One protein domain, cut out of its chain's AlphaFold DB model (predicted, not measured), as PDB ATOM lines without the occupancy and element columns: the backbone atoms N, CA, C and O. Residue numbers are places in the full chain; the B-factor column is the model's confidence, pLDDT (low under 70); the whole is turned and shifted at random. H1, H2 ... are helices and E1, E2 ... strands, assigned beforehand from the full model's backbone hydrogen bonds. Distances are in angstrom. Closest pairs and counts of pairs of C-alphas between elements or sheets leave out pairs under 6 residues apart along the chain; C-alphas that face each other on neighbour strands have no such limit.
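What this domain is: This is residues 33 to 236 of the 237 residues of the protein "Hypothetical protein" of Rotaria sp. Silwood2 (UniProt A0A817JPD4). Two lobes follow each other along the longest axis: a large sandwich of two strongly twisted sheets, E1 E3 E8 E5 E6 and E2 E9 E4 E7, face to face with their strands nearly aligned, and a small lobe in which the strand pairs E10 with E13 and E11 with E12 sit close together, with H2 by E11. The 204 printed residues hold, in chain order, E1 to E7, H1, E8 to E11, H2, E12 and E13. The larger sheet is mixed, the others antiparallel; the class is mostly strand, with 100 residues in named elements, under half. The whole is compact, radius of gyration of the C-alphas 18.3 A, spanning 57 by 43 by 26 A.

How they stand to each other: Start at E1, residues 33 to 36, an edge strand parallel to E3, residues 52 to 62; N 34 and O 53 are 2.8 A apart. E2, residues 43 to 48, is antiparallel to E9, residues 144 to 153, with N 44 to O 148 at 2.8 A. E9 pairs with E4, residues 67 to 74, N 71 to O 149 at 2.8 A, and E4 with E7, residues 111 to 115, N 70 to O 114 at 2.9 A. E3 pairs with E8, residues 128 to 138, N 56 to O 134 at 2.8 A. E8 pairs with E5, residues 84 to 89, N 85 to O 137 at 2.8 A; E5 and E6, residues 94 to 99, are a hairpin, N 84 to O 99 at 2.8 A. These nested pairs, E2 with E9, E3 with E8, E4 with E7 and E5 with E6, are a jelly roll, one long hairpin wound over both sheets of the sandwich, whose facing parts are 9.5 A centre to centre. H1, residues 119 to 123, is only just not on the larger sheet, with 4 pairs of C-alphas within 10 A. Further on, E10, residues 186 to 192, pairs with E13, residues 229 to 235, N 191 to O 230 at 2.8 A, and E11, residues 199 to 203, with E12, residues 222 to 226, N 201 to O 224 at 2.8 A. The closest C-alphas of E12 and E13 are those of Gln 224 and Ala 230, 6.1 A; those of E11 and H2, residues 215 to 218, are Ser 202 and Ile 218, 6.0 A. H1 has 0 of 1 O i to N i+4 pairs and 1 of 2 O i to N i+3 pairs within hydrogen-bond range; H2 is too short for an i+4 pair.

Where its parts are: Find C-alpha 33 at (189.628, 182.131, 210.013), where E1 begins. E3 runs 30.6 A, and E8 33.2 A from (190.160, 180.919, 181.563); E9 runs 28.1 A. E13 ends at C-alpha 235, (166.367, 158.486, 174.743).

The domain as a whole: The C-alphas of Ile 141 and Asn 183, 59.3 A, are the farthest apart. The printed part has no cut; E6 to E7, E9 to E10 and E11 to H2 are long links. Residues 119 to 126 are under 70 in pLDDT.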
ATOM      1  N   ILE A  33     189.570 182.436 211.445       93.19
ATOM      2  CA  ILE A  33     189.628 182.131 210.013       93.19
ATOM      3  C   ILE A  33     191.084 182.217 209.558       93.19
ATOM      4  O   ILE A  33     191.669 183.299 209.479       93.19
ATOM      5  N   GLU A  34     191.651 181.076 209.192       95.38
ATOM      6  CA  GLU A  34     192.999 180.962 208.657       95.38
ATOM      7  C   GLU A  34     192.951 180.803 207.136       95.38
ATOM      8  O   GLU A  34     192.500 179.786 206.605       95.38
ATOM      9  N   ILE A  35     193.458 181.804 206.416       95.69
ATOM     10  CA  ILE A  35     193.607 181.728 204.960       95.69
ATOM     11  C   ILE A  35     194.820 180.852 204.647       95.69
ATOM     12  O   ILE A  35     195.954 181.185 205.001       95.69
ATOM     13  N   LYS A  36     194.582 179.726 203.977       97.25
ATOM     14  CA  LYS A  36     195.607 178.758 203.594       97.25
ATOM     15  C   LYS A  36     195.888 178.842 202.097       97.25
ATOM     16  O   LYS A  36     194.981 178.981 201.277       97.25
ATOM     17  N   ASN A  37     197.161 178.693 201.744       94.62
ATOM     18  CA  ASN A  37     197.589 178.596 200.354       94.62
ATOM     19  C   ASN A  37     197.555 177.134 199.908       94.62
ATOM     20  O   ASN A  37     198.004 176.249 200.634       94.62
ATOM     21  N   CYS A  38     197.028 176.893 198.712       96.25
ATOM     22  CA  CYS A  38     197.069 175.590 198.071       96.25
ATOM     23  C   CYS A  38     197.117 175.772 196.557       96.25
ATOM     24  O   CYS A  38     196.279 176.481 195.995       96.25
ATOM     25  N   THR A  39     198.104 175.155 195.914       96.56
ATOM     26  CA  THR A  39     198.260 175.187 194.459       96.56
ATOM     27  C   THR A  39     197.496 174.023 193.845       96.56
ATOM     28  O   THR A  39     197.500 172.912 194.374       96.56
ATOM     29  N   PHE A  40     196.852 174.252 192.702       96.19
ATOM     30  CA  PHE A  40     196.199 173.182 191.952       96.19
ATOM     31  C   PHE A  40     197.184 172.054 191.603       96.19
ATOM     32  O   PHE A  40     198.314 172.321 191.198       96.19
ATOM     33  N   GLY A  41     196.754 170.799 191.742       95.75
ATOM     34  CA  GLY A  41     197.576 169.607 191.517       95.75
ATOM     35  C   GLY A  41     198.443 169.187 192.709       95.75
ATOM     36  O   GLY A  41     198.775 168.005 192.816       95.75
ATOM     37  N   GLU A  42     198.770 170.099 193.628       97.12
ATOM     38  CA  GLU A  42     199.571 169.796 194.816       97.12
ATOM     39  C   GLU A  42     198.726 169.201 195.952       97.12
ATOM     40  O   GLU A  42     197.522 169.438 196.063       97.12
ATOM     41  N   ILE A  43     199.380 168.424 196.821       98.00
ATOM     42  CA  ILE A  43     198.781 167.919 198.058       98.00
ATOM     43  C   ILE A  43     199.072 168.927 199.168       98.00
ATOM     44  O   ILE A  43     200.205 169.069 199.626       98.00
ATOM     45  N   CYS A  44     198.027 169.601 199.627       97.62
ATOM     46  CA  CYS A  44     198.090 170.622 200.659       97.62
ATOM     47  C   CYS A  44     197.713 170.006 202.005       97.62
ATOM     48  O   CYS A  44     196.603 169.503 202.173       97.62
ATOM     49  N   ILE A  45     198.635 170.030 202.962       97.69
ATOM     50  CA  ILE A  45     198.454 169.415 204.283       97.69
ATOM     51  C   ILE A  45     198.044 170.488 205.292       97.69
ATOM     52  O   ILE A  45     198.524 171.622 205.239       97.69
ATOM     53  N   GLY A  46     197.164 170.132 206.222       96.44
ATOM     54  CA  GLY A  46     196.789 170.979 207.347       96.44
ATOM     55  C   GLY A  46     196.483 170.160 208.594       96.44
ATOM     56  O   GLY A  46     196.232 168.962 208.516       96.44
ATOM     57  N   ALA A  47     196.495 170.829 209.742       96.25
ATOM     58  CA  ALA A  47     196.017 170.295 211.009       96.25
ATOM     59  C   ALA A  47     194.986 171.276 211.560       96.25
ATOM     60  O   ALA A  47     195.249 172.476 211.548       96.25
ATOM     61  N   ILE A  48     193.821 170.800 211.993       95.62
ATOM     62  CA  ILE A  48     192.711 171.658 212.439       95.62
ATOM     63  C   ILE A  48     192.053 171.120 213.706       95.62
ATOM     64  O   ILE A  48     192.026 169.909 213.931       95.62
ATOM     65  N   ASN A  49     191.512 172.021 214.519       94.31
ATOM     66  CA  ASN A  49     190.684 171.718 215.681       94.31
ATOM     67  C   ASN A  49     189.499 172.702 215.752       94.31
ATOM     68  O   ASN A  49     189.268 173.481 214.830       94.31
ATOM     69  N   SER A  50     188.753 172.686 216.852       93.31
ATOM     70  CA  SER A  50     187.550 173.497 217.056       93.31
ATOM     71  C   SER A  50     187.781 175.008 217.100       93.31
ATOM     72  O   SER A  50     186.813 175.764 217.071       93.31
ATOM     73  N   SER A  51     189.030 175.458 217.225       93.44
ATOM     74  CA  SER A  51     189.367 176.873 217.396       93.44
ATOM     75  C   SER A  51     189.639 177.597 216.081       93.44
ATOM     76  O   SER A  51     189.716 178.822 216.092       93.44
ATOM     77  N   SER A  52     189.780 176.883 214.961       93.38
ATOM     78  CA  SER A  52     190.091 177.490 213.668       93.38
ATOM     79  C   SER A  52     189.205 176.980 212.535       93.38
ATOM     80  O   SER A  52     188.603 175.906 212.585       93.38
ATOM     81  N   LEU A  53     189.103 177.798 211.492       96.00
ATOM     82  CA  LEU A  53     188.464 177.475 210.224       96.00
ATOM     83  C   LEU A  53     189.480 177.726 209.121       96.00
ATOM     84  O   LEU A  53     189.992 178.834 208.980       96.00
ATOM     85  N   HIS A  54     189.773 176.711 208.320       98.00
ATOM     86  CA  HIS A  54     190.723 176.847 207.225       98.00
ATOM     87  C   HIS A  54     189.988 177.189 205.932       98.00
ATOM     88  O   HIS A  54     189.120 176.440 205.482       98.00
ATOM     89  N   PHE A  55     190.362 178.314 205.325       97.62
ATOM     90  CA  PHE A  55     189.795 178.796 204.073       97.62
ATOM     91  C   PHE A  55     190.834 178.732 202.953       97.62
ATOM     92  O   PHE A  55     191.909 179.324 203.054       97.62
ATOM     93  N   TYR A  56     190.493 178.055 201.863       97.38
ATOM     94  CA  TYR A  56     191.317 177.929 200.667       97.38
ATOM     95  C   TYR A  56     190.651 178.616 199.480       97.38
ATOM     96  O   TYR A  56     189.450 178.476 199.249       97.38
ATOM     97  N   SER A  57     191.465 179.300 198.681       94.88
ATOM     98  CA  SER A  57     191.080 179.871 197.392       94.88
ATOM     99  C   SER A  57     192.037 179.338 196.332       94.88
ATOM    100  O   SER A  57     193.137 179.867 196.178       94.88
ATOM    101  N   VAL A  58     191.627 178.290 195.617       94.81
ATOM    102  CA  VAL A  58     192.489 177.591 194.653       94.81
ATOM    103  C   VAL A  58     192.139 178.022 193.237       94.81
ATOM    104  O   VAL A  58     190.981 177.942 192.820       94.81
ATOM    105  N   GLU A  59     193.143 178.488 192.500       92.44
ATOM    106  CA  GLU A  59     193.020 178.826 191.082       92.44
ATOM    107  C   GLU A  59     193.096 177.575 190.217       92.44
ATOM    108  O   GLU A  59     193.932 176.707 190.447       92.44
ATOM    109  N   TYR A  60     192.250 177.499 189.195       90.00
ATOM    110  CA  TYR A  60     192.276 176.423 188.213       90.00
ATOM    111  C   TYR A  60     192.043 176.963 186.802       90.00
ATOM    112  O   TYR A  60     191.360 177.971 186.604       90.00
ATOM    113  N   SER A  61     192.593 176.261 185.811       87.81
ATOM    114  CA  SER A  61     192.296 176.515 184.401       87.81
ATOM    115  C   SER A  61     191.047 175.741 184.009       87.81
ATOM    116  O   SER A  61     191.044 174.512 184.051       87.81
ATOM    117  N   PHE A  62     189.981 176.445 183.635       84.50
ATOM    118  CA  PHE A  62     188.771 175.806 183.139       84.50
ATOM    119  C   PHE A  62     188.989 175.245 181.729       84.50
ATOM    120  O   PHE A  62     189.439 175.964 180.838       84.50
ATOM    121  N   ASP A  63     188.602 173.987 181.526       84.12
ATOM    122  CA  ASP A  63     188.503 173.334 180.223       84.12
ATOM    123  C   ASP A  63     187.157 172.583 180.155       84.12
ATOM    124  O   ASP A  63     186.892 171.744 181.018       84.12
ATOM    125  N   PRO A  64     186.287 172.852 179.160       79.00
ATOM    126  CA  PRO A  64     184.971 172.214 179.050       79.00
ATOM    127  C   PRO A  64     185.014 170.702 178.761       79.00
ATOM    128  O   PRO A  64     183.965 170.047 178.816       79.00
ATOM    129  N   THR A  65     186.184 170.161 178.417       83.19
ATOM    130  CA  THR A  65     186.430 168.729 178.197       83.19
ATOM    131  C   THR A  65     186.870 167.996 179.462       83.19
ATOM    132  O   THR A  65     186.828 166.767 179.496       83.19
ATOM    133  N   MET A  66     187.236 168.734 180.513       88.25
ATOM    134  CA  MET A  66     187.738 168.188 181.768       88.25
ATOM    135  C   MET A  66     186.755 168.425 182.915       88.25
ATOM    136  O   MET A  66     185.873 169.284 182.867       88.25
ATOM    137  N   ALA A  67     186.933 167.653 183.977       90.62
ATOM    138  CA  ALA A  67     186.298 167.888 185.268       90.62
ATOM    139  C   ALA A  67     187.364 168.163 186.328       90.62
ATOM    140  O   ALA A  67     188.508 167.748 186.178       90.62
ATOM    141  N   ILE A  68     186.975 168.803 187.427       93.06
ATOM    142  CA  ILE A  68     187.856 168.994 188.582       93.06
ATOM    143  C   ILE A  68     187.367 168.108 189.710       93.06
ATOM    144  O   ILE A  68     186.193 168.172 190.072       93.06
ATOM    145  N   ARG A  69     188.259 167.306 190.284       95.38
ATOM    146  CA  ARG A  69     187.990 166.514 191.481       95.38
ATOM    147  C   ARG A  69     188.659 167.171 192.678       95.38
ATOM    148  O   ARG A  69     189.840 167.495 192.630       95.38
ATOM    149  N   VAL A  70     187.899 167.342 193.754       96.94
ATOM    150  CA  VAL A  70     188.421 167.725 195.067       96.94
ATOM    151  C   VAL A  70     188.560 166.455 195.886       96.94
ATOM    152  O   VAL A  70     187.574 165.750 196.100       96.94
ATOM    153  N   ILE A  71     189.778 166.157 196.320       98.25
ATOM    154  CA  ILE A  71     190.128 164.991 197.128       98.25
ATOM    155  C   ILE A  71     190.525 165.482 198.509       98.25
ATOM    156  O   ILE A  71     191.317 166.414 198.653       98.25
ATOM    157  N   THR A  72     189.982 164.833 199.529       98.31
ATOM    158  CA  THR A  72     190.305 165.130 200.920       98.31
ATOM    159  C   THR A  72     190.577 163.849 201.675       98.31
ATOM    160  O   THR A  72     189.886 162.848 201.478       98.31
ATOM    161  N   ASN A  73     191.577 163.888 202.544       97.94
ATOM    162  CA  ASN A  73     191.941 162.779 203.413       97.94
ATOM    163  C   ASN A  73     192.095 163.288 204.837       97.94
ATOM    164  O   ASN A  73     192.455 164.443 205.037       97.94
ATOM    165  N   MET A  74     191.903 162.408 205.810       95.31
ATOM    166  CA  MET A  74     192.258 162.658 207.201       95.31
ATOM    167  C   MET A  74     193.031 161.495 207.808       95.31
ATOM    168  O   MET A  74     192.869 160.336 207.410       95.31
ATOM    169  N   THR A  75     193.804 161.796 208.842       92.38
ATOM    170  CA  THR A  75     194.332 160.781 209.750       92.38
ATOM    171  C   THR A  75     193.225 160.369 210.713       92.38
ATOM    172  O   THR A  75     192.917 161.083 211.666       92.38
ATOM    173  N   TYR A  76     192.612 159.214 210.452       82.31
ATOM    174  CA  TYR A  76     191.538 158.686 211.289       82.31
ATOM    175  C   TYR A  76     192.055 158.288 212.677       82.31
ATOM    176  O   TYR A  76     193.012 157.518 212.792       82.31
ATOM    177  N   LYS A  77     191.389 158.776 213.727       83.00
ATOM    178  CA  LYS A  77     191.628 158.391 215.124       83.00
ATOM    179  C   LYS A  77     190.358 157.758 215.687       83.00
ATOM    180  O   LYS A  77     189.264 158.261 215.465       83.00
ATOM    181  N   ILE A  78     190.505 156.656 216.426       72.56
ATOM    182  CA  ILE A  78     189.367 155.905 216.992       72.56
ATOM    183  C   ILE A  78     188.562 156.763 217.983       72.56
ATOM    184  O   ILE A  78     187.346 156.635 218.051       72.56
ATOM    185  N   GLU A  79     189.235 157.651 218.713       72.00
ATOM    186  CA  GLU A  79     188.644 158.527 219.738       72.00
ATOM    187  C   GLU A  79     188.065 159.832 219.162       72.00
ATOM    188  O   GLU A  79     187.734 160.750 219.902       72.00
ATOM    189  N   GLN A  80     187.960 159.955 217.837       77.00
ATOM    190  CA  GLN A  80     187.495 161.186 217.213       77.00
ATOM    191  C   GLN A  80     185.986 161.386 217.424       77.00
ATOM    192  O   GLN A  80     185.165 160.678 216.842       77.00
ATOM    193  N   GLU A  81     185.623 162.396 218.215       79.19
ATOM    194  CA  GLU A  81     184.224 162.671 218.570       79.19
ATOM    195  C   GLU A  81     183.467 163.469 217.501       79.19
ATOM    196  O   GLU A  81     182.260 163.290 217.327       79.19
ATOM    197  N   ALA A  82     184.164 164.341 216.764       91.00
ATOM    198  CA  ALA A  82     183.561 165.219 215.765       91.00
ATOM    199  C   ALA A  82     184.205 165.058 214.376       91.00
ATOM    200  O   ALA A  82     185.426 164.901 214.263       91.00
ATOM    201  N   PRO A  83     183.409 165.123 213.293       94.88
ATOM    202  CA  PRO A  83     183.935 164.987 211.946       94.88
ATOM    203  C   PRO A  83     184.730 166.225 211.521       94.88
ATOM    204  O   PRO A  83     184.527 167.340 212.007       94.88
ATOM    205  N   LEU A  84     185.604 166.025 210.546       96.50
ATOM    206  CA  LEU A  84     186.088 167.081 209.674       96.50
ATOM    207  C   LEU A  84     184.992 167.377 208.647       96.50
ATOM    208  O   LEU A  84     184.540 166.472 207.949       96.50
ATOM    209  N   VAL A  85     184.553 168.621 208.559       97.50
ATOM    210  CA  VAL A  85     183.528 169.084 207.624       97.50
ATOM    211  C   VAL A  85     184.214 169.855 206.508       97.50
ATOM    212  O   VAL A  85     184.965 170.795 206.766       97.50
ATOM    213  N   ILE A  86     183.939 169.452 205.272       98.12
ATOM    214  CA  ILE A  86     184.468 170.078 204.068       98.12
ATOM    215  C   ILE A  86     183.298 170.688 203.314       98.12
ATOM    216  O   ILE A  86     182.316 170.005 203.017       98.12
ATOM    217  N   VAL A  87     183.417 171.968 202.988       96.88
ATOM    218  CA  VAL A  87     182.434 172.721 202.216       96.88
ATOM    219  C   VAL A  87     183.141 173.321 201.013       96.88
ATOM    220  O   VAL A  87     184.091 174.082 201.148       96.88
ATOM    221  N   VAL A  88     182.675 172.980 199.818       94.44
ATOM    222  CA  VAL A  88     183.191 173.529 198.567       94.44
ATOM    223  C   VAL A  88     182.128 174.412 197.946       94.44
ATOM    224  O   VAL A  88     181.062 173.944 197.529       94.44
ATOM    225  N   ARG A  89     182.431 175.702 197.858       89.19
ATOM    226  CA  ARG A  89     181.565 176.691 197.232       89.19
ATOM    227  C   ARG A  89     181.893 176.806 195.749       89.19
ATOM    228  O   ARG A  89     183.012 177.132 195.353       89.19
ATOM    229  N   GLN A  90     180.869 176.587 194.937       76.50
ATOM    230  CA  GLN A  90     180.869 176.775 193.492       76.50
ATOM    231  C   GLN A  90     179.991 177.989 193.138       76.50
ATOM    232  O   GLN A  90     179.317 178.566 193.991       76.50
ATOM    233  N   ILE A  91     179.966 178.389 191.864       70.31
ATOM    234  CA  ILE A  91     179.220 179.582 191.425       70.31
ATOM    235  C   ILE A  91     177.700 179.450 191.662       70.31
ATOM    236  O   ILE A  91     177.059 180.428 192.035       70.31
ATOM    237  N   ARG A  92     177.108 178.267 191.432       71.31
ATOM    238  CA  ARG A  92     175.646 178.030 191.527       71.31
ATOM    239  C   ARG A  92     175.218 177.140 192.690       71.31
ATOM    240  O   ARG A  92     174.042 176.812 192.799       71.31
ATOM    241  N   GLY A  93     176.144 176.739 193.548       77.44
ATOM    242  CA  GLY A  93     175.821 175.802 194.607       77.44
ATOM    243  C   GLY A  93     176.968 175.569 195.562       77.44
ATOM    244  O   GLY A  93     178.059 176.127 195.433       77.44
ATOM    245  N   VAL A  94     176.686 174.721 196.533       86.94
ATOM    246  CA  VAL A  94     177.634 174.279 197.538       86.94
ATOM    247  C   VAL A  94     177.531 172.769 197.595       86.94
ATOM    248  O   VAL A  94     176.429 172.220 197.595       86.94
ATOM    249  N   ILE A  95     178.677 172.107 197.628       90.25
ATOM    250  CA  ILE A  95     178.756 170.688 197.953       90.25
ATOM    251  C   ILE A  95     179.513 170.551 199.264       90.25
ATOM    252  O   ILE A  95     180.437 171.315 199.538       90.25
ATOM    253  N   SER A  96     179.120 169.586 200.081       93.81
ATOM    254  CA  SER A  96     179.777 169.340 201.356       93.81
ATOM    255  C   SER A  96     179.792 167.863 201.682       93.81
ATOM    256  O   SER A  96     178.872 167.126 201.325       93.81
ATOM    257  N   TRP A  97     180.821 167.441 202.397       95.12
ATOM    258  CA  TRP A  97     180.925 166.096 202.939       95.12
ATOM    259  C   TRP A  97     181.714 166.127 204.242       95.12
ATOM    260  O   TRP A  97     182.349 167.124 204.592       95.12
ATOM    261  N   THR A  98     181.659 165.019 204.967       95.88
ATOM    262  CA  THR A  98     182.359 164.856 206.235       95.88
ATOM    263  C   THR A  98     183.384 163.740 206.141       95.88
ATOM    264  O   THR A  98     183.155 162.740 205.457       95.88
ATOM    265  N   LEU A  99     184.492 163.898 206.859       96.00
ATOM    266  CA  LEU A  99     185.450 162.842 207.142       96.00
ATOM    267  C   LEU A  99     185.467 162.542 208.656       96.00
ATOM    268  O   LEU A  99     185.451 163.478 209.453       96.00
ATOM    269  N   PRO A 100     185.492 161.267 209.070       94.50
ATOM    270  CA  PRO A 100     185.368 160.101 208.203       94.50
ATOM    271  C   PRO A 100     183.994 160.061 207.508       94.50
ATOM    272  O   PRO A 100     182.966 160.422 208.084       94.50
ATOM    273  N   TYR A 101     183.980 159.645 206.244       93.19
ATOM    274  CA  TYR A 101     182.746 159.440 205.501       93.19
ATOM    275  C   TYR A 101     182.172 158.084 205.891       93.19
ATOM    276  O   TYR A 101     182.846 157.059 205.771       93.19
ATOM    277  N   THR A 102     180.931 158.072 206.362       89.44
ATOM    278  CA  THR A 102     180.242 156.853 206.778       89.44
ATOM    279  C   THR A 102     179.197 156.485 205.738       89.44
ATOM    280  O   THR A 102     178.336 157.287 205.377       89.44
ATOM    281  N   PHE A 103     179.287 155.264 205.221       86.25
ATOM    282  CA  PHE A 103     178.268 154.719 204.336       86.25
ATOM    283  C   PHE A 103     177.199 153.979 205.145       86.25
ATOM    284  O   PHE A 103     177.444 153.524 206.263       86.25
ATOM    285  N   THR A 104     176.000 153.835 204.580       80.25
ATOM    286  CA  THR A 104     174.810 153.307 205.275       80.25
ATOM    287  C   THR A 104     174.982 151.890 205.827       80.25
ATOM    288  O   THR A 104     174.294 151.514 206.772       80.25
ATOM    289  N   ASN A 105     175.923 151.110 205.293       79.06
ATOM    290  CA  ASN A 105     176.258 149.768 205.773       79.06
ATOM    291  C   ASN A 105     177.342 149.737 206.876       79.06
ATOM    292  O   ASN A 105     177.834 148.662 207.211       79.06
ATOM    293  N   GLY A 106     177.746 150.895 207.405       83.94
ATOM    294  CA  GLY A 106     178.759 151.019 208.454       83.94
ATOM    295  C   GLY A 106     180.204 151.071 207.955       83.94
ATOM    296  O   GLY A 106     181.112 151.163 208.777       83.94
ATOM    297  N   MET A 107     180.452 151.037 206.639       87.62
ATOM    298  CA  MET A 107     181.798 151.261 206.101       87.62
ATOM    299  C   MET A 107     182.246 152.702 206.356       87.62
ATOM    300  O   MET A 107     181.500 153.652 206.105       87.62
ATOM    301  N   ILE A 108     183.481 152.849 206.828       91.19
ATOM    302  CA  ILE A 108     184.080 154.125 207.213       91.19
ATOM    303  C   ILE A 108     185.248 154.414 206.274       91.19
ATOM    304  O   ILE A 108     186.125 153.573 206.090       91.19
ATOM    305  N   TYR A 109     185.270 155.613 205.704       93.75
ATOM    306  CA  TYR A 109     186.318 156.068 204.803       93.75
ATOM    307  C   TYR A 109     186.995 157.308 205.385       93.75
ATOM    308  O   TYR A 109     186.358 158.333 205.609       93.75
ATOM    309  N   SER A 110     188.308 157.239 205.585       95.44
ATOM    310  CA  SER A 110     189.132 158.394 205.966       95.44
ATOM    311  C   SER A 110     189.446 159.321 204.788       95.44
ATOM    312  O   SER A 110     190.094 160.350 204.963       95.44
ATOM    313  N   SER A 111     188.987 158.958 203.590       96.31
ATOM    314  CA  SER A 111     189.188 159.695 202.354       96.31
ATOM    315  C   SER A 111     187.888 159.789 201.573       96.31
ATOM    316  O   SER A 111     187.135 158.818 201.485       96.31
ATOM    317  N   ALA A 112     187.631 160.956 200.997       97.12
ATOM    318  CA  ALA A 112     186.472 161.212 200.161       97.12
ATOM    319  C   ALA A 112     186.836 162.199 199.055       97.12
ATOM    320  O   ALA A 112     187.697 163.068 199.228       97.12
ATOM    321  N   SER A 113     186.158 162.074 197.916       96.88
ATOM    322  CA  SER A 113     186.314 163.012 196.810       96.88
ATOM    323  C   SER A 113     184.999 163.318 196.118       96.88
ATOM    324  O   SER A 113     184.096 162.482 196.065       96.88
ATOM    325  N   ARG A 114     184.881 164.530 195.582       94.75
ATOM    326  CA  ARG A 114     183.733 164.964 194.781       94.75
ATOM    327  C   ARG A 114     184.215 165.656 193.522       94.75
ATOM    328  O   ARG A 114     185.234 166.346 193.537       94.75
ATOM    329  N   ILE A 115     183.476 165.466 192.439       93.25
ATOM    330  CA  ILE A 115     183.725 166.160 191.180       93.25
ATOM    331  C   ILE A 115     182.912 167.456 191.198       93.25
ATOM    332  O   ILE A 115     181.763 167.480 191.638       93.25
ATOM    333  N   LEU A 116     183.523 168.558 190.773       90.50
ATOM    334  CA  LEU A 116     182.867 169.857 190.722       90.50
ATOM    335  C   LEU A 116     181.950 169.959 189.503       90.50
ATOM    336  O   LEU A 116     182.293 169.534 188.397       90.50
ATOM    337  N   CYS A 117     180.794 170.592 189.694       83.81
ATOM    338  CA  CYS A 117     179.868 170.891 188.614       83.81
ATOM    339  C   CYS A 117     180.162 172.291 188.062       83.81
ATOM    340  O   CYS A 117     179.808 173.307 188.659       83.81
ATOM    341  N   LEU A 118     180.837 172.356 186.914       75.19
ATOM    342  CA  LEU A 118     181.313 173.612 186.317       75.19
ATOM    343  C   LEU A 118     180.384 174.146 185.206       75.19
ATOM    344  O   LEU A 118     180.839 174.824 184.289       75.19
ATOM    345  N   GLN A 119     179.072 173.866 185.274       68.12
ATOM    346  CA  GLN A 119     178.095 174.198 184.216       68.12
ATOM    347  C   GLN A 119     178.097 175.688 183.820       68.12
ATOM    348  O   GLN A 119     177.815 176.031 182.677       68.12
ATOM    349  N   ASN A 120     178.440 176.595 184.733       59.38
ATOM    350  CA  ASN A 120     178.358 178.039 184.476       59.38
ATOM    351  C   ASN A 120     179.487 178.591 183.620       59.38
ATOM    352  O   ASN A 120     179.344 179.671 183.050       59.38
ATOM    353  N   GLU A 121     180.578 177.848 183.509       57.69
ATOM    354  CA  GLU A 121     181.684 178.221 182.642       57.69
ATOM    355  C   GLU A 121     181.395 177.855 181.177       57.69
ATOM    356  O   GLU A 121     182.146 178.222 180.289       57.69
ATOM    357  N   ILE A 122     180.266 177.203 180.877       54.03
ATOM    358  CA  ILE A 122     179.929 176.725 179.523       54.03
ATOM    359  C   ILE A 122     179.494 177.846 178.586       54.03
ATOM    360  O   ILE A 122     179.687 177.744 177.378       54.03
ATOM    361  N   ASN A 123     178.997 178.960 179.129       53.81
ATOM    362  CA  ASN A 123     178.807 180.176 178.336       53.81
ATOM    363  C   ASN A 123     180.150 180.800 177.920       53.81
ATOM    364  O   ASN A 123     180.184 181.658 177.038       53.81
ATOM    365  N   ARG A 124     181.259 180.395 178.552       60.22
ATOM    366  CA  ARG A 124     182.611 180.800 178.186       60.22
ATOM    367  C   ARG A 124     183.217 179.703 177.325       60.22
ATOM    368  O   ARG A 124     183.643 178.654 177.786       60.22
ATOM    369  N   THR A 125     183.275 179.980 176.032       56.06
ATOM    370  CA  THR A 125     183.833 179.071 175.024       56.06
ATOM    371  C   THR A 125     185.355 178.938 175.089       56.06
ATOM    372  O   THR A 125     185.916 178.111 174.377       56.06
ATOM    373  N   HIS A 126     186.026 179.733 175.928       65.31
ATOM    374  CA  HIS A 126     187.481 179.796 175.996       65.31
ATOM    375  C   HIS A 126     187.997 179.407 177.386       65.31
ATOM    376  O   HIS A 126     187.391 179.802 178.396       65.31
ATOM    377  N   PRO A 127     189.135 178.690 177.446       71.56
ATOM    378  CA  PRO A 127     189.841 178.450 178.692       71.56
ATOM    379  C   PRO A 127     190.120 179.761 179.415       71.56
ATOM    380  O   PRO A 127     190.531 180.754 178.811       71.56
ATOM    381  N   HIS A 128     189.879 179.771 180.717       78.94
ATOM    382  CA  HIS A 128     190.160 180.919 181.563       78.94
ATOM    383  C   HIS A 128     190.448 180.459 182.989       78.94
ATOM    384  O   HIS A 128     190.125 179.336 183.379       78.94
ATOM    385  N   ILE A 129     191.067 181.346 183.761       84.38
ATOM    386  CA  ILE A 129     191.376 181.091 185.163       84.38
ATOM    387  C   ILE A 129     190.125 181.383 185.990       84.38
ATOM    388  O   ILE A 129     189.565 182.479 185.919       84.38
ATOM    389  N   SER A 130     189.703 180.403 186.779       86.62
ATOM    390  CA  SER A 130     188.612 180.528 187.743       86.62
ATOM    391  C   SER A 130     189.087 180.054 189.118       86.62
ATOM    392  O   SER A 130     190.231 179.616 189.277       86.62
ATOM    393  N   ARG A 131     188.250 180.224 190.143       87.94
ATOM    394  CA  ARG A 131     188.599 179.900 191.531       87.94
ATOM    395  C   ARG A 131     187.529 179.054 192.182       87.94
ATOM    396  O   ARG A 131     186.337 179.303 192.018       87.94
ATOM    397  N   VAL A 132     187.982 178.094 192.975       90.38
ATOM    398  CA  VAL A 132     187.136 177.334 193.888       90.38
ATOM    399  C   VAL A 132     187.493 177.701 195.319       90.38
ATOM    400  O   VAL A 132     188.667 177.826 195.673       90.38
ATOM    401  N   PHE A 133     186.457 177.895 196.128       93.62
ATOM    402  CA  PHE A 133     186.594 178.225 197.537       93.62
ATOM    403  C   PHE A 133     186.254 176.997 198.368       93.62
ATOM    404  O   PHE A 133     185.209 176.375 198.154       93.62
ATOM    405  N   ILE A 134     187.148 176.635 199.281       97.25
ATOM    406  CA  ILE A 134     187.024 175.435 200.105       97.25
ATOM    407  C   ILE A 134     187.193 175.839 201.563       97.25
ATOM    408  O   ILE A 134     188.190 176.452 201.935       97.25
ATOM    409  N   GLU A 135     186.218 175.471 202.374       97.69
ATOM    410  CA  GLU A 135     186.215 175.646 203.818       97.69
ATOM    411  C   GLU A 135     186.373 174.276 204.473       97.69
ATOM    412  O   GLU A 135     185.667 173.322 204.135       97.69
ATOM    413  N   ILE A 136     187.318 174.178 205.402       98.00
ATOM    414  CA  ILE A 136     187.554 172.987 206.215       98.00
ATOM    415  C   ILE A 136     187.424 173.399 207.677       98.00
ATOM    416  O   ILE A 136     188.040 174.371 208.114       98.00
ATOM    417  N   SER A 137     186.598 172.672 208.422       97.12
ATOM    418  CA  SER A 137     186.317 172.947 209.833       97.12
ATOM    419  C   SER A 137     186.068 171.656 210.604       97.12
ATOM    420  O   SER A 137     185.810 170.602 210.025       97.12
ATOM    421  N   THR A 138     186.143 171.719 211.926       95.44
ATOM    422  CA  THR A 138     185.725 170.629 212.806       95.44
ATOM    423  C   THR A 138     185.258 171.206 214.134       95.44
ATOM    424  O   THR A 138     185.653 172.304 214.507       95.44
ATOM    425  N   SER A 139     184.427 170.469 214.865       93.94
ATOM    426  CA  SER A 139     184.131 170.770 216.271       93.94
ATOM    427  C   SER A 139     184.996 169.953 217.232       93.94
ATOM    428  O   SER A 139     184.759 169.985 218.435       93.94
ATOM    429  N   ASN A 140     185.980 169.208 216.719       91.62
ATOM    430  CA  ASN A 140     186.856 168.384 217.539       91.62
ATOM    431  C   ASN A 140     187.866 169.251 218.294       91.62
ATOM    432  O   ASN A 140     188.533 170.085 217.685       91.62
ATOM    433  N   ILE A 141     188.013 169.036 219.600       90.69
ATOM    434  CA  ILE A 141     188.990 169.775 220.418       90.69
ATOM    435  C   ILE A 141     190.417 169.340 220.058       90.69
ATOM    436  O   ILE A 141     191.334 170.165 220.005       90.69
ATOM    437  N   ASP A 142     190.591 168.053 219.755       91.44
ATOM    438  CA  ASP A 142     191.869 167.497 219.329       91.44
ATOM    439  C   ASP A 142     192.179 167.798 217.865       91.44
ATOM    440  O   ASP A 142     191.304 167.821 216.994       91.44
ATOM    441  N   TRP A 143     193.474 167.938 217.586       93.19
ATOM    442  CA  TRP A 143     193.981 168.165 216.241       93.19
ATOM    443  C   TRP A 143     193.697 166.977 215.313       93.19
ATOM    444  O   TRP A 143     194.053 165.822 215.597       93.19
ATOM    445  N   ILE A 144     193.103 167.301 214.169       95.00
ATOM    446  CA  ILE A 144     192.877 166.418 213.030       95.00
ATOM    447  C   ILE A 144     193.830 166.834 211.915       95.00
ATOM    448  O   ILE A 144     193.697 167.924 211.355       95.00
ATOM    449  N   ASP A 145     194.751 165.941 211.565       96.88
ATOM    450  CA  ASP A 145     195.578 166.098 210.373       96.88
ATOM    451  C   ASP A 145     194.772 165.711 209.134       96.88
ATOM    452  O   ASP A 145     194.098 164.674 209.109       96.88
ATOM    453  N   TYR A 146     194.856 166.531 208.095       97.75
ATOM    454  CA  TYR A 146     194.164 166.313 206.836       97.75
ATOM    455  C   TYR A 146     195.026 166.705 205.635       97.75
ATOM    456  O   TYR A 146     196.004 167.450 205.744       97.75
ATOM    457  N   SER A 147     194.632 166.219 204.461       98.38
ATOM    458  CA  SER A 147     195.143 166.699 203.182       98.38
ATOM    459  C   SER A 147     194.014 167.084 202.236       98.38
ATOM    460  O   SER A 147     192.917 166.524 202.287       98.38
ATOM    461  N   LEU A 148     194.300 168.060 201.383       98.50
ATOM    462  CA  LEU A 148     193.437 168.584 200.337       98.50
ATOM    463  C   LEU A 148     194.210 168.561 199.018       98.50
ATOM    464  O   LEU A 148     195.349 169.018 198.967       98.50
ATOM    465  N   GLN A 149     193.584 168.069 197.956       98.25
ATOM    466  CA  GLN A 149     194.138 168.102 196.608       98.25
ATOM    467  C   GLN A 149     193.035 168.380 195.593       98.25
ATOM    468  O   GLN A 149     191.901 167.921 195.740       98.25
ATOM    469  N   LEU A 150     193.379 169.139 194.556       96.75
ATOM    470  CA  LEU A 150     192.526 169.354 193.397       96.75
ATOM    471  C   LEU A 150     193.224 168.802 192.165       96.75
ATOM    472  O   LEU A 150     194.380 169.141 191.916       96.75
ATOM    473  N   GLU A 151     192.522 167.981 191.394       95.94
ATOM    474  CA  GLU A 151     193.059 167.351 190.189       95.94
ATOM    475  C   GLU A 151     192.094 167.455 189.006       95.94
ATOM    476  O   GLU A 151     190.880 167.597 189.177       95.94
ATOM    477  N   ASN A 152     192.650 167.364 187.796       93.62
ATOM    478  CA  ASN A 152     191.873 167.291 186.565       93.62
ATOM    479  C   ASN A 152     191.512 165.840 186.237       93.62
ATOM    480  O   ASN A 152     192.367 164.959 186.225       93.62
ATOM    481  N   ILE A 153     190.256 165.628 185.858       92.31
ATOM    482  CA  ILE A 153     189.777 164.423 185.188       92.31
ATOM    483  C   ILE A 153     189.779 164.713 183.688       92.31
ATOM    484  O   ILE A 153     188.912 165.432 183.191       92.31
ATOM    485  N   THR A 154     190.762 164.168 182.975       86.31
ATOM    486  CA  THR A 154     190.967 164.406 181.535       86.31
ATOM    487  C   THR A 154     189.998 163.625 180.647       86.31
ATOM    488  O   THR A 154     189.645 164.089 179.571       86.31
ATOM    489  N   GLU A 155     189.511 162.469 181.099       86.12
ATOM    490  CA  GLU A 155     188.569 161.618 180.356       86.12
ATOM    491  C   GLU A 155     187.120 161.811 180.827       86.12
ATOM    492  O   GLU A 155     186.380 160.855 181.069       86.12
ATOM    493  N   PHE A 156     186.701 163.064 181.001       89.44
ATOM    494  CA  PHE A 156     185.381 163.381 181.548       89.44
ATOM    495  C   PHE A 156     184.237 163.240 180.527       89.44
ATOM    496  O   PHE A 156     183.098 162.976 180.915       89.44
ATOM    497  N   LEU A 157     184.524 163.386 179.230       89.56
ATOM    498  CA  LEU A 157     183.542 163.218 178.153       89.56
ATOM    499  C   LEU A 157     183.434 161.750 177.737       89.56
ATOM    500  O   LEU A 157     184.454 161.155 177.397       89.56
ATOM    501  N   LEU A 158     182.230 161.174 177.726       91.00
ATOM    502  CA  LEU A 158     181.980 159.836 177.179       91.00
ATOM    503  C   LEU A 158     181.811 159.872 175.660       91.00
ATOM    504  O   LEU A 158     181.146 160.752 175.115       91.00
ATOM    505  N   GLU A 159     182.354 158.851 175.003       90.56
ATOM    506  CA  GLU A 159     182.258 158.642 173.561       90.56
ATOM    507  C   GLU A 159     181.554 157.316 173.270       90.56
ATOM    508  O   GLU A 159     181.816 156.293 173.907       90.56
ATOM    509  N   THR A 160     180.651 157.318 172.292       91.06
ATOM    510  CA  THR A 160     179.946 156.103 171.874       91.06
ATOM    511  C   THR A 160     180.915 155.097 171.256       91.06
ATOM    512  O   THR A 160     181.704 155.456 170.387       91.06
ATOM    513  N   GLY A 161     180.820 153.826 171.655       90.25
ATOM    514  CA  GLY A 161     181.670 152.749 171.133       90.25
ATOM    515  C   GLY A 161     183.042 152.627 171.806       90.25
ATOM    516  O   GLY A 161     183.793 151.712 171.471       90.25
ATOM    517  N   VAL A 162     183.360 153.494 172.773       92.44
ATOM    518  CA  VAL A 162     184.605 153.439 173.549       92.44
ATOM    519  C   VAL A 162     184.312 152.906 174.951       92.44
ATOM    520  O   VAL A 162     183.713 153.589 175.778       92.44
ATOM    521  N   SER A 163     184.754 151.679 175.233       90.75
ATOM    522  CA  SER A 163     184.672 151.104 176.581       90.75
ATOM    523  C   SER A 163     185.715 151.730 177.502       90.75
ATOM    524  O   SER A 163     186.874 151.880 177.116       90.75
ATOM    525  N   ARG A 164     185.326 152.040 178.744       89.44
ATOM    526  CA  ARG A 164     186.222 152.603 179.762       89.44
ATOM    527  C   ARG A 164     186.170 151.808 181.052       89.44
ATOM    528  O   ARG A 164     185.111 151.332 181.453       89.44
ATOM    529  N   GLN A 165     187.324 151.688 181.697       91.69
ATOM    530  CA  GLN A 165     187.437 151.153 183.047       91.69
ATOM    531  C   GLN A 165     187.510 152.308 184.036       91.69
ATOM    532  O   GLN A 165     188.138 153.329 183.765       91.69
ATOM    533  N   PHE A 166     186.864 152.145 185.182       91.44
ATOM    534  CA  PHE A 166     186.848 153.149 186.231       91.44
ATOM    535  C   PHE A 166     186.684 152.489 187.592       91.44
ATOM    536  O   PHE A 166     186.182 151.372 187.704       91.44
ATOM    537  N   PHE A 167     187.099 153.212 188.627       90.62
ATOM    538  CA  PHE A 167     186.975 152.794 190.015       90.62
ATOM    539  C   PHE A 167     186.076 153.775 190.752       90.62
ATOM    540  O   PHE A 167     186.189 154.990 190.579       90.62
ATOM    541  N   VAL A 168     185.180 153.239 191.574       91.44
ATOM    542  CA  VAL A 168     184.246 154.023 192.381       91.44
ATOM    543  C   VAL A 168     184.176 153.466 193.785       91.44
ATOM    544  O   VAL A 168     184.332 152.268 194.013       91.44
ATOM    545  N   SER A 169     183.889 154.342 194.735       91.31
ATOM    546  CA  SER A 169     183.477 153.950 196.076       91.31
ATOM    547  C   SER A 169     182.356 154.871 196.550       91.31
ATOM    548  O   SER A 169     182.189 155.961 195.999       91.31
ATOM    549  N   PRO A 170     181.608 154.500 197.600       90.56
ATOM    550  CA  PRO A 170     180.615 155.395 198.184       90.56
ATOM    551  C   PRO A 170     181.174 156.765 198.605       90.56
ATOM    552  O   PRO A 170     180.462 157.764 198.554       90.56
ATOM    553  N   ALA A 171     182.446 156.825 199.014       94.00
ATOM    554  CA  ALA A 171     183.117 158.068 199.390       94.00
ATOM    555  C   ALA A 171     183.745 158.807 198.194       94.00
ATOM    556  O   ALA A 171     184.087 159.984 198.317       94.00
ATOM    557  N   MET A 172     183.894 158.139 197.049       95.06
ATOM    558  CA  MET A 172     184.515 158.651 195.827       95.06
ATOM    559  C   MET A 172     183.674 158.257 194.600       95.06
ATOM    560  O   MET A 172     184.087 157.389 193.821       95.06
ATOM    561  N   PRO A 173     182.482 158.850 194.425       93.62
ATOM    562  CA  PRO A 173     181.683 158.629 193.229       93.62
ATOM    563  C   PRO A 173     182.386 159.176 191.972       93.62
ATOM    564  O   PRO A 173     183.353 159.948 192.036       93.62
ATOM    565  N   ILE A 174     181.891 158.761 190.807       92.69
ATOM    566  CA  ILE A 174     182.288 159.297 189.505       92.69
ATOM    567  C   ILE A 174     181.043 159.559 188.665       92.69
ATOM    568  O   ILE A 174     180.069 158.811 188.725       92.69
ATOM    569  N   TYR A 175     181.097 160.612 187.864       92.19
ATOM    570  CA  TYR A 175     180.151 160.851 186.789       92.19
ATOM    571  C   TYR A 175     180.913 161.368 185.577       92.19
ATOM    572  O   TYR A 175     182.039 161.856 185.692       92.19
ATOM    573  N   TYR A 176     180.275 161.261 184.420       92.06
ATOM    574  CA  TYR A 176     180.821 161.706 183.151       92.06
ATOM    575  C   TYR A 176     179.811 162.580 182.427       92.06
ATOM    576  O   TYR A 176     178.602 162.464 182.639       92.06
ATOM    577  N   LYS A 177     180.304 163.432 181.534       89.88
ATOM    578  CA  LYS A 177     179.463 164.199 180.626       89.88
ATOM    579  C   LYS A 177     179.280 163.425 179.330       89.88
ATOM    580  O   LYS A 177     180.242 162.958 178.729       89.88
ATOM    581  N   PHE A 178     178.038 163.334 178.881       90.19
ATOM    582  CA  PHE A 178     177.688 162.743 177.600       90.19
ATOM    583  C   PHE A 178     176.859 163.737 176.792       90.19
ATOM    584  O   PHE A 178     175.976 164.400 177.335       90.19
ATOM    585  N   THR A 179     177.146 163.825 175.498       89.12
ATOM    586  CA  THR A 179     176.361 164.605 174.541       89.12
ATOM    587  C   THR A 179     175.877 163.649 173.467       89.12
ATOM    588  O   THR A 179     176.688 162.945 172.866       89.12
ATOM    589  N   PHE A 180     174.569 163.632 173.209       90.31
ATOM    590  CA  PHE A 180     174.014 162.818 172.134       90.31
ATOM    591  C   PHE A 180     174.625 163.224 170.784       90.31
ATOM    592  O   PHE A 180     174.636 164.417 170.458       90.31
ATOM    593  N   PRO A 181     175.136 162.266 169.988       89.94
ATOM    594  CA  PRO A 181     175.572 162.552 168.631       89.94
ATOM    595  C   PRO A 181     174.400 163.059 167.775       89.94
ATOM    596  O   PRO A 181     173.244 162.705 168.030       89.94
ATOM    597  N   PRO A 182     174.668 163.861 166.731       90.12
ATOM    598  CA  PRO A 182     173.614 164.345 165.849       90.12
ATOM    599  C   PRO A 182     172.870 163.171 165.199       90.12
ATOM    600  O   PRO A 182     173.493 162.228 164.713       90.12
ATOM    601  N   ASN A 183     171.539 163.266 165.145       88.50
ATOM    602  CA  ASN A 183     170.637 162.262 164.559       88.50
ATOM    603  C   ASN A 183     170.609 160.895 165.276       88.50
ATOM    604  O   ASN A 183     170.171 159.910 164.685       88.50
ATOM    605  N   ILE A 184     171.062 160.818 166.530       91.00
ATOM    606  CA  ILE A 184     170.923 159.625 167.372       91.00
ATOM    607  C   ILE A 184     169.835 159.881 168.415       91.00
ATOM    608  O   ILE A 184     169.996 160.734 169.279       91.00
ATOM    609  N   GLU A 185     168.730 159.138 168.333       90.56
ATOM    610  CA  GLU A 185     167.563 159.305 169.218       90.56
ATOM    611  C   GLU A 185     167.694 158.562 170.549       90.56
ATOM    612  O   GLU A 185     166.985 158.867 171.506       90.56
ATOM    613  N   ASN A 186     168.573 157.563 170.621       91.69
ATOM    614  CA  ASN A 186     168.821 156.812 171.840       91.69
ATOM    615  C   ASN A 186     170.252 156.292 171.911       91.69
ATOM    616  O   ASN A 186     170.925 156.110 170.897       91.69
ATOM    617  N   VAL A 187     170.698 156.036 173.132       92.69
ATOM    618  CA  VAL A 187     171.965 155.374 173.419       92.69
ATOM    619  C   VAL A 187     171.738 154.226 174.382       92.69
ATOM    620  O   VAL A 187     170.927 154.317 175.305       92.69
ATOM    621  N   PHE A 188     172.474 153.143 174.162       93.94
ATOM    622  CA  PHE A 188     172.488 151.996 175.053       93.94
ATOM    623  C   PHE A 188     173.661 152.119 176.021       93.94
ATOM    624  O   PHE A 188     174.814 152.244 175.602       93.94
ATOM    625  N   ILE A 189     173.361 152.087 177.313       93.94
ATOM    626  CA  ILE A 189     174.351 152.091 178.386       93.94
ATOM    627  C   ILE A 189     174.555 150.643 178.824       93.94
ATOM    628  O   ILE A 189     173.574 149.961 179.105       93.94
ATOM    629  N   ASP A 190     175.810 150.189 178.891       94.94
ATOM    630  CA  ASP A 190     176.199 148.896 179.466       94.94
ATOM    631  C   ASP A 190     177.307 149.124 180.494       94.94
ATOM    632  O   ASP A 190     178.408 149.555 180.152       94.94
ATOM    633  N   VAL A 191     177.011 148.854 181.762       94.56
ATOM    634  CA  VAL A 191     177.969 148.957 182.863       94.56
ATOM    635  C   VAL A 191     178.136 147.587 183.486       94.56
ATOM    636  O   VAL A 191     177.154 146.913 183.791       94.56
ATOM    637  N   ARG A 192     179.391 147.180 183.688       94.44
ATOM    638  CA  ARG A 192     179.741 145.883 184.265       94.44
ATOM    639  C   ARG A 192     180.714 146.044 185.420       94.44
ATOM    640  O   ARG A 192     181.628 146.857 185.349       94.44
ATOM    641  N   SER A 193     180.531 145.229 186.449       93.06
ATOM    642  CA  SER A 193     181.387 145.144 187.625       93.06
ATOM    643  C   SER A 193     181.731 143.687 187.921       93.06
ATOM    644  O   SER A 193     180.900 142.789 187.761       93.06
ATOM    645  N   THR A 194     182.968 143.457 188.356       91.56
ATOM    646  CA  THR A 194     183.412 142.178 188.926       91.56
ATOM    647  C   THR A 194     183.183 142.100 190.434       91.56
ATOM    648  O   THR A 194     183.323 141.023 191.013       91.56
ATOM    649  N   ASP A 195     182.841 143.221 191.069       87.19
ATOM    650  CA  ASP A 195     182.579 143.293 192.502       87.19
ATOM    651  C   ASP A 195     181.169 142.797 192.840       87.19
ATOM    652  O   ASP A 195     180.266 142.774 192.008       87.19
ATOM    653  N   GLN A 196     180.967 142.412 194.100       80.56
ATOM    654  CA  GLN A 196     179.668 141.948 194.607       80.56
ATOM    655  C   GLN A 196     178.869 143.054 195.317       80.56
ATOM    656  O   GLN A 196     177.804 142.793 195.879       80.56
ATOM    657  N   LEU A 197     179.380 144.289 195.321       84.44
ATOM    658  CA  LEU A 197     178.723 145.427 195.956       84.44
ATOM    659  C   LEU A 197     177.647 146.009 195.039       84.44
ATOM    660  O   LEU A 197     177.882 146.256 193.859       84.44
ATOM    661  N   CYS A 198     176.467 146.268 195.602       87.88
ATOM    662  CA  CYS A 198     175.399 146.946 194.879       87.88
ATOM    663  C   CYS A 198     175.767 148.413 194.627       87.88
ATOM    664  O   CYS A 198     176.186 149.126 195.539       87.88
ATOM    665  N   THR A 199     175.546 148.874 193.402       88.81
ATOM    666  CA  THR A 199     175.741 150.259 192.974       88.81
ATOM    667  C   THR A 199     174.543 150.745 192.164       88.81
ATOM    668  O   THR A 199     173.702 149.957 191.725       88.81
ATOM    669  N   VAL A 200     174.446 152.060 191.987       91.06
ATOM    670  CA  VAL A 200     173.408 152.708 191.187       91.06
ATOM    671  C   VAL A 200     174.063 153.382 189.995       91.06
ATOM    672  O   VAL A 200     174.969 154.198 190.150       91.06
ATOM    673  N   VAL A 201     173.572 153.067 188.805       92.81
ATOM    674  CA  VAL A 201     173.889 153.779 187.571       92.81
ATOM    675  C   VAL A 201     172.722 154.710 187.290       92.81
ATOM    676  O   VAL A 201     171.584 154.254 187.217       92.81
ATOM    677  N   SER A 202     172.988 156.008 187.159       92.81
ATOM    678  CA  SER A 202     171.958 157.013 186.883       92.81
ATOM    679  C   SER A 202     172.374 157.933 185.748       92.81
ATOM    680  O   SER A 202     173.555 158.234 185.578       92.81
ATOM    681  N   VAL A 203     171.385 158.388 184.988       91.88
ATOM    682  CA  VAL A 203     171.517 159.437 183.986       91.88
ATOM    683  C   VAL A 203     170.673 160.614 184.425       91.88
ATOM    684  O   VAL A 203     169.462 160.501 184.628       91.88
ATOM    685  N   GLN A 204     171.351 161.743 184.575       88.69
ATOM    686  CA  GLN A 204     170.784 162.996 185.046       88.69
ATOM    687  C   GLN A 204     170.911 164.042 183.942       88.69
ATOM    688  O   GLN A 204     171.798 163.959 183.087       88.69
ATOM    689  N   SER A 205     170.021 165.031 183.968       84.69
ATOM    690  CA  SER A 205     170.206 166.221 183.140       84.69
ATOM    691  C   SER A 205     171.485 166.931 183.568       84.69
ATOM    692  O   SER A 205     171.902 166.853 184.725       84.69
ATOM    693  N   PHE A 206     172.131 167.592 182.617       79.94
ATOM    694  CA  PHE A 206     173.381 168.286 182.869       79.94
ATOM    695  C   PHE A 206     173.102 169.635 183.554       79.94
ATOM    696  O   PHE A 206     173.237 170.691 182.943       79.94
ATOM    697  N   ASP A 207     172.692 169.572 184.822       79.38
ATOM    698  CA  ASP A 207     172.362 170.707 185.679       79.38
ATOM    699  C   ASP A 207     173.102 170.628 187.016       79.38
ATOM    700  O   ASP A 207     173.279 169.553 187.588       79.38
ATOM    701  N   CYS A 208     173.563 171.775 187.519       79.06
ATOM    702  CA  CYS A 208     174.187 171.861 188.835       79.06
ATOM    703  C   CYS A 208     173.147 172.109 189.943       79.06
ATOM    704  O   CYS A 208     172.294 172.986 189.781       79.06
ATOM    705  N   PRO A 209     173.291 171.467 191.119       75.94
ATOM    706  CA  PRO A 209     174.325 170.490 191.471       75.94
ATOM    707  C   PRO A 209     174.053 169.100 190.874       75.94
ATOM    708  O   PRO A 209     172.906 168.677 190.788       75.94
ATOM    709  N   VAL A 210     175.119 168.365 190.540       83.19
ATOM    710  CA  VAL A 210     175.003 166.934 190.216       83.19
ATOM    711  C   VAL A 210     174.756 166.167 191.510       83.19
ATOM    712  O   VAL A 210     175.503 166.326 192.478       83.19
ATOM    713  N   TYR A 211     173.725 165.326 191.538       83.25
ATOM    714  CA  TYR A 211     173.423 164.500 192.699       83.25
ATOM    715  C   TYR A 211     174.176 163.174 192.602       83.25
ATOM    716  O   TYR A 211     173.689 162.215 192.012       83.25
ATOM    717  N   ASP A 212     175.371 163.116 193.182       78.56
ATOM    718  CA  ASP A 212     176.252 161.939 193.162       78.56
ATOM    719  C   ASP A 212     176.181 161.082 194.441       78.56
ATOM    720  O   ASP A 212     176.663 159.952 194.458       78.56
ATOM    721  N   VAL A 213     175.543 161.598 195.499       81.25
ATOM    722  CA  VAL A 213     175.364 160.903 196.793       81.25
ATOM    723  C   VAL A 213     173.906 160.870 197.264       81.25
ATOM    724  O   VAL A 213     173.509 159.974 198.004       81.25
ATOM    725  N   SER A 214     173.086 161.844 196.860       80.19
ATOM    726  CA  SER A 214     171.687 161.925 197.295       80.19
ATOM    727  C   SER A 214     170.866 160.812 196.653       80.19
ATOM    728  O   SER A 214     170.631 160.855 195.448       80.19
ATOM    729  N   GLU A 215     170.369 159.856 197.442       76.75
ATOM    730  CA  GLU A 215     169.521 158.775 196.914       76.75
ATOM    731  C   GLU A 215     168.305 159.301 196.149       76.75
ATOM    732  O   GLU A 215     167.915 158.726 195.136       76.75
ATOM    733  N   ILE A 216     167.715 160.402 196.622       74.69
ATOM    734  CA  ILE A 216     166.568 161.031 195.965       74.69
ATOM    735  C   ILE A 216     167.005 161.619 194.623       74.69
ATOM    736  O   ILE A 216     166.363 161.353 193.614       74.69
ATOM    737  N   GLY A 217     168.107 162.373 194.599       78.12
ATOM    738  CA  GLY A 217     168.593 163.033 193.385       78.12
ATOM    739  C   GLY A 217     169.067 162.044 192.317       78.12
ATOM    740  O   GLY A 217     168.681 162.157 191.158       78.12
ATOM    741  N   ILE A 218     169.798 160.999 192.718       80.56
ATOM    742  CA  ILE A 218     170.255 159.915 191.830       80.56
ATOM    743  C   ILE A 218     169.067 159.230 191.130       80.56
ATOM    744  O   ILE A 218     169.193 158.753 190.003       80.56
ATOM    745  N   ARG A 219     167.894 159.189 191.779       79.81
ATOM    746  CA  ARG A 219     166.687 158.514 191.276       79.81
ATOM    747  C   ARG A 219     165.697 159.439 190.551       79.81
ATOM    748  O   ARG A 219     164.615 158.984 190.197       79.81
ATOM    749  N   GLN A 220     166.038 160.709 190.306       78.94
ATOM    750  CA  GLN A 220     165.157 161.656 189.597       78.94
ATOM    751  C   GLN A 220     165.138 161.483 188.064       78.94
ATOM    752  O   GLN A 220     164.305 162.098 187.403       78.94
ATOM    753  N   GLY A 221     166.016 160.648 187.495       77.62
ATOM    754  CA  GLY A 221     166.119 160.392 186.051       77.62
ATOM    755  C   GLY A 221     166.039 158.909 185.675       77.62
ATOM    756  O   GLY A 221     165.412 158.108 186.366       77.62
ATOM    757  N   HIS A 222     166.694 158.525 184.576       87.94
ATOM    758  CA  HIS A 222     166.859 157.110 184.234       87.94
ATOM    759  C   HIS A 222     167.890 156.500 185.182       87.94
ATOM    760  O   HIS A 222     169.014 156.992 185.254       87.94
ATOM    761  N   TYR A 223     167.542 155.436 185.902       91.75
ATOM    762  CA  TYR A 223     168.487 154.758 186.782       91.75
ATOM    763  C   TYR A 223     168.266 153.245 186.812       91.75
ATOM    764  O   TYR A 223     167.161 152.748 186.595       91.75
ATOM    765  N   GLN A 224     169.328 152.515 187.134       90.62
ATOM    766  CA  GLN A 224     169.304 151.092 187.449       90.62
ATOM    767  C   GLN A 224     170.220 150.808 188.635       90.62
ATOM    768  O   GLN A 224     171.301 151.378 188.765       90.62
ATOM    769  N   THR A 225     169.799 149.886 189.491       90.25
ATOM    770  CA  THR A 225     170.668 149.261 190.488       90.25
ATOM    771  C   THR A 225     171.344 148.044 189.869       90.25
ATOM    772  O   THR A 225     170.659 147.236 189.241       90.25
ATOM    773  N   MET A 226     172.639 147.857 190.102       89.69
ATOM    774  CA  MET A 226     173.358 146.652 189.689       89.69
ATOM    775  C   MET A 226     174.238 146.104 190.803       89.69
ATOM    776  O   MET A 226     174.819 146.867 191.567       89.69
ATOM    777  N   ALA A 227     174.373 144.781 190.852       86.56
ATOM    778  CA  ALA A 227     175.497 144.136 191.527       86.56
ATOM    779  C   ALA A 227     176.647 143.923 190.531       86.56
ATOM    780  O   ALA A 227     177.762 144.363 190.768       86.56
ATOM    781  N   SER A 228     176.345 143.320 189.378       90.31
ATOM    782  CA  SER A 228     177.336 143.022 188.339       90.31
ATOM    783  C   SER A 228     177.068 143.715 187.008       90.31
ATOM    784  O   SER A 228     178.025 144.053 186.323       90.31
ATOM    785  N   ILE A 229     175.808 143.909 186.605       92.81
ATOM    786  CA  ILE A 229     175.458 144.488 185.299       92.81
ATOM    787  C   ILE A 229     174.275 145.449 185.435       92.81
ATOM    788  O   ILE A 229     173.266 145.091 186.044       92.81
ATOM    789  N   ALA A 230     174.392 146.634 184.836       93.25
ATOM    790  CA  ALA A 230     173.286 147.531 184.511       93.25
ATOM    791  C   ALA A 230     173.310 147.785 183.005       93.25
ATOM    792  O   ALA A 230     174.324 148.254 182.482       93.25
ATOM    793  N   SER A 231     172.194 147.528 182.325       93.81
ATOM    794  CA  SER A 231     172.066 147.854 180.907       93.81
ATOM    795  C   SER A 231     170.681 148.414 180.592       93.81
ATOM    796  O   SER A 231     169.659 147.804 180.925       93.81
ATOM    797  N   PHE A 232     170.628 149.594 179.971       94.12
ATOM    798  CA  PHE A 232     169.372 150.261 179.625       94.12
ATOM    799  C   PHE A 232     169.536 151.277 178.491       94.12
ATOM    800  O   PHE A 232     170.611 151.838 178.281       94.12
ATOM    801  N   ASN A 233     168.441 151.508 177.763       92.88
ATOM    802  CA  ASN A 233     168.355 152.556 176.751       92.88
ATOM    803  C   ASN A 233     167.996 153.890 177.401       92.88
ATOM    804  O   ASN A 233     167.129 153.949 178.276       92.88
ATOM    805  N   VAL A 234     168.618 154.956 176.913       92.00
ATOM    806  CA  VAL A 234     168.274 156.337 177.242       92.00
ATOM    807  C   VAL A 234     167.976 157.070 175.948       92.00
ATOM    808  O   VAL A 234     168.760 156.999 175.003       92.00
ATOM    809  N   TYR A 235     166.843 157.756 175.911       88.75
ATOM    810  CA  TYR A 235     166.367 158.486 174.743       88.75
ATOM    811  C   TYR A 235     166.710 159.972 174.870       88.75
ATOM    812  O   TYR A 235     166.833 160.491 175.981       88.75
ATOM    813  N   VAL A 236     166.875 160.647 173.734       81.12
ATOM    814  CA  VAL A 236     166.937 162.111 173.687       81.12
ATOM    815  C   VAL A 236     165.594 162.648 174.183       81.12
ATOM    816  O   VAL A 236     164.553 162.273 173.645       81.12
TER     817      VAL A 236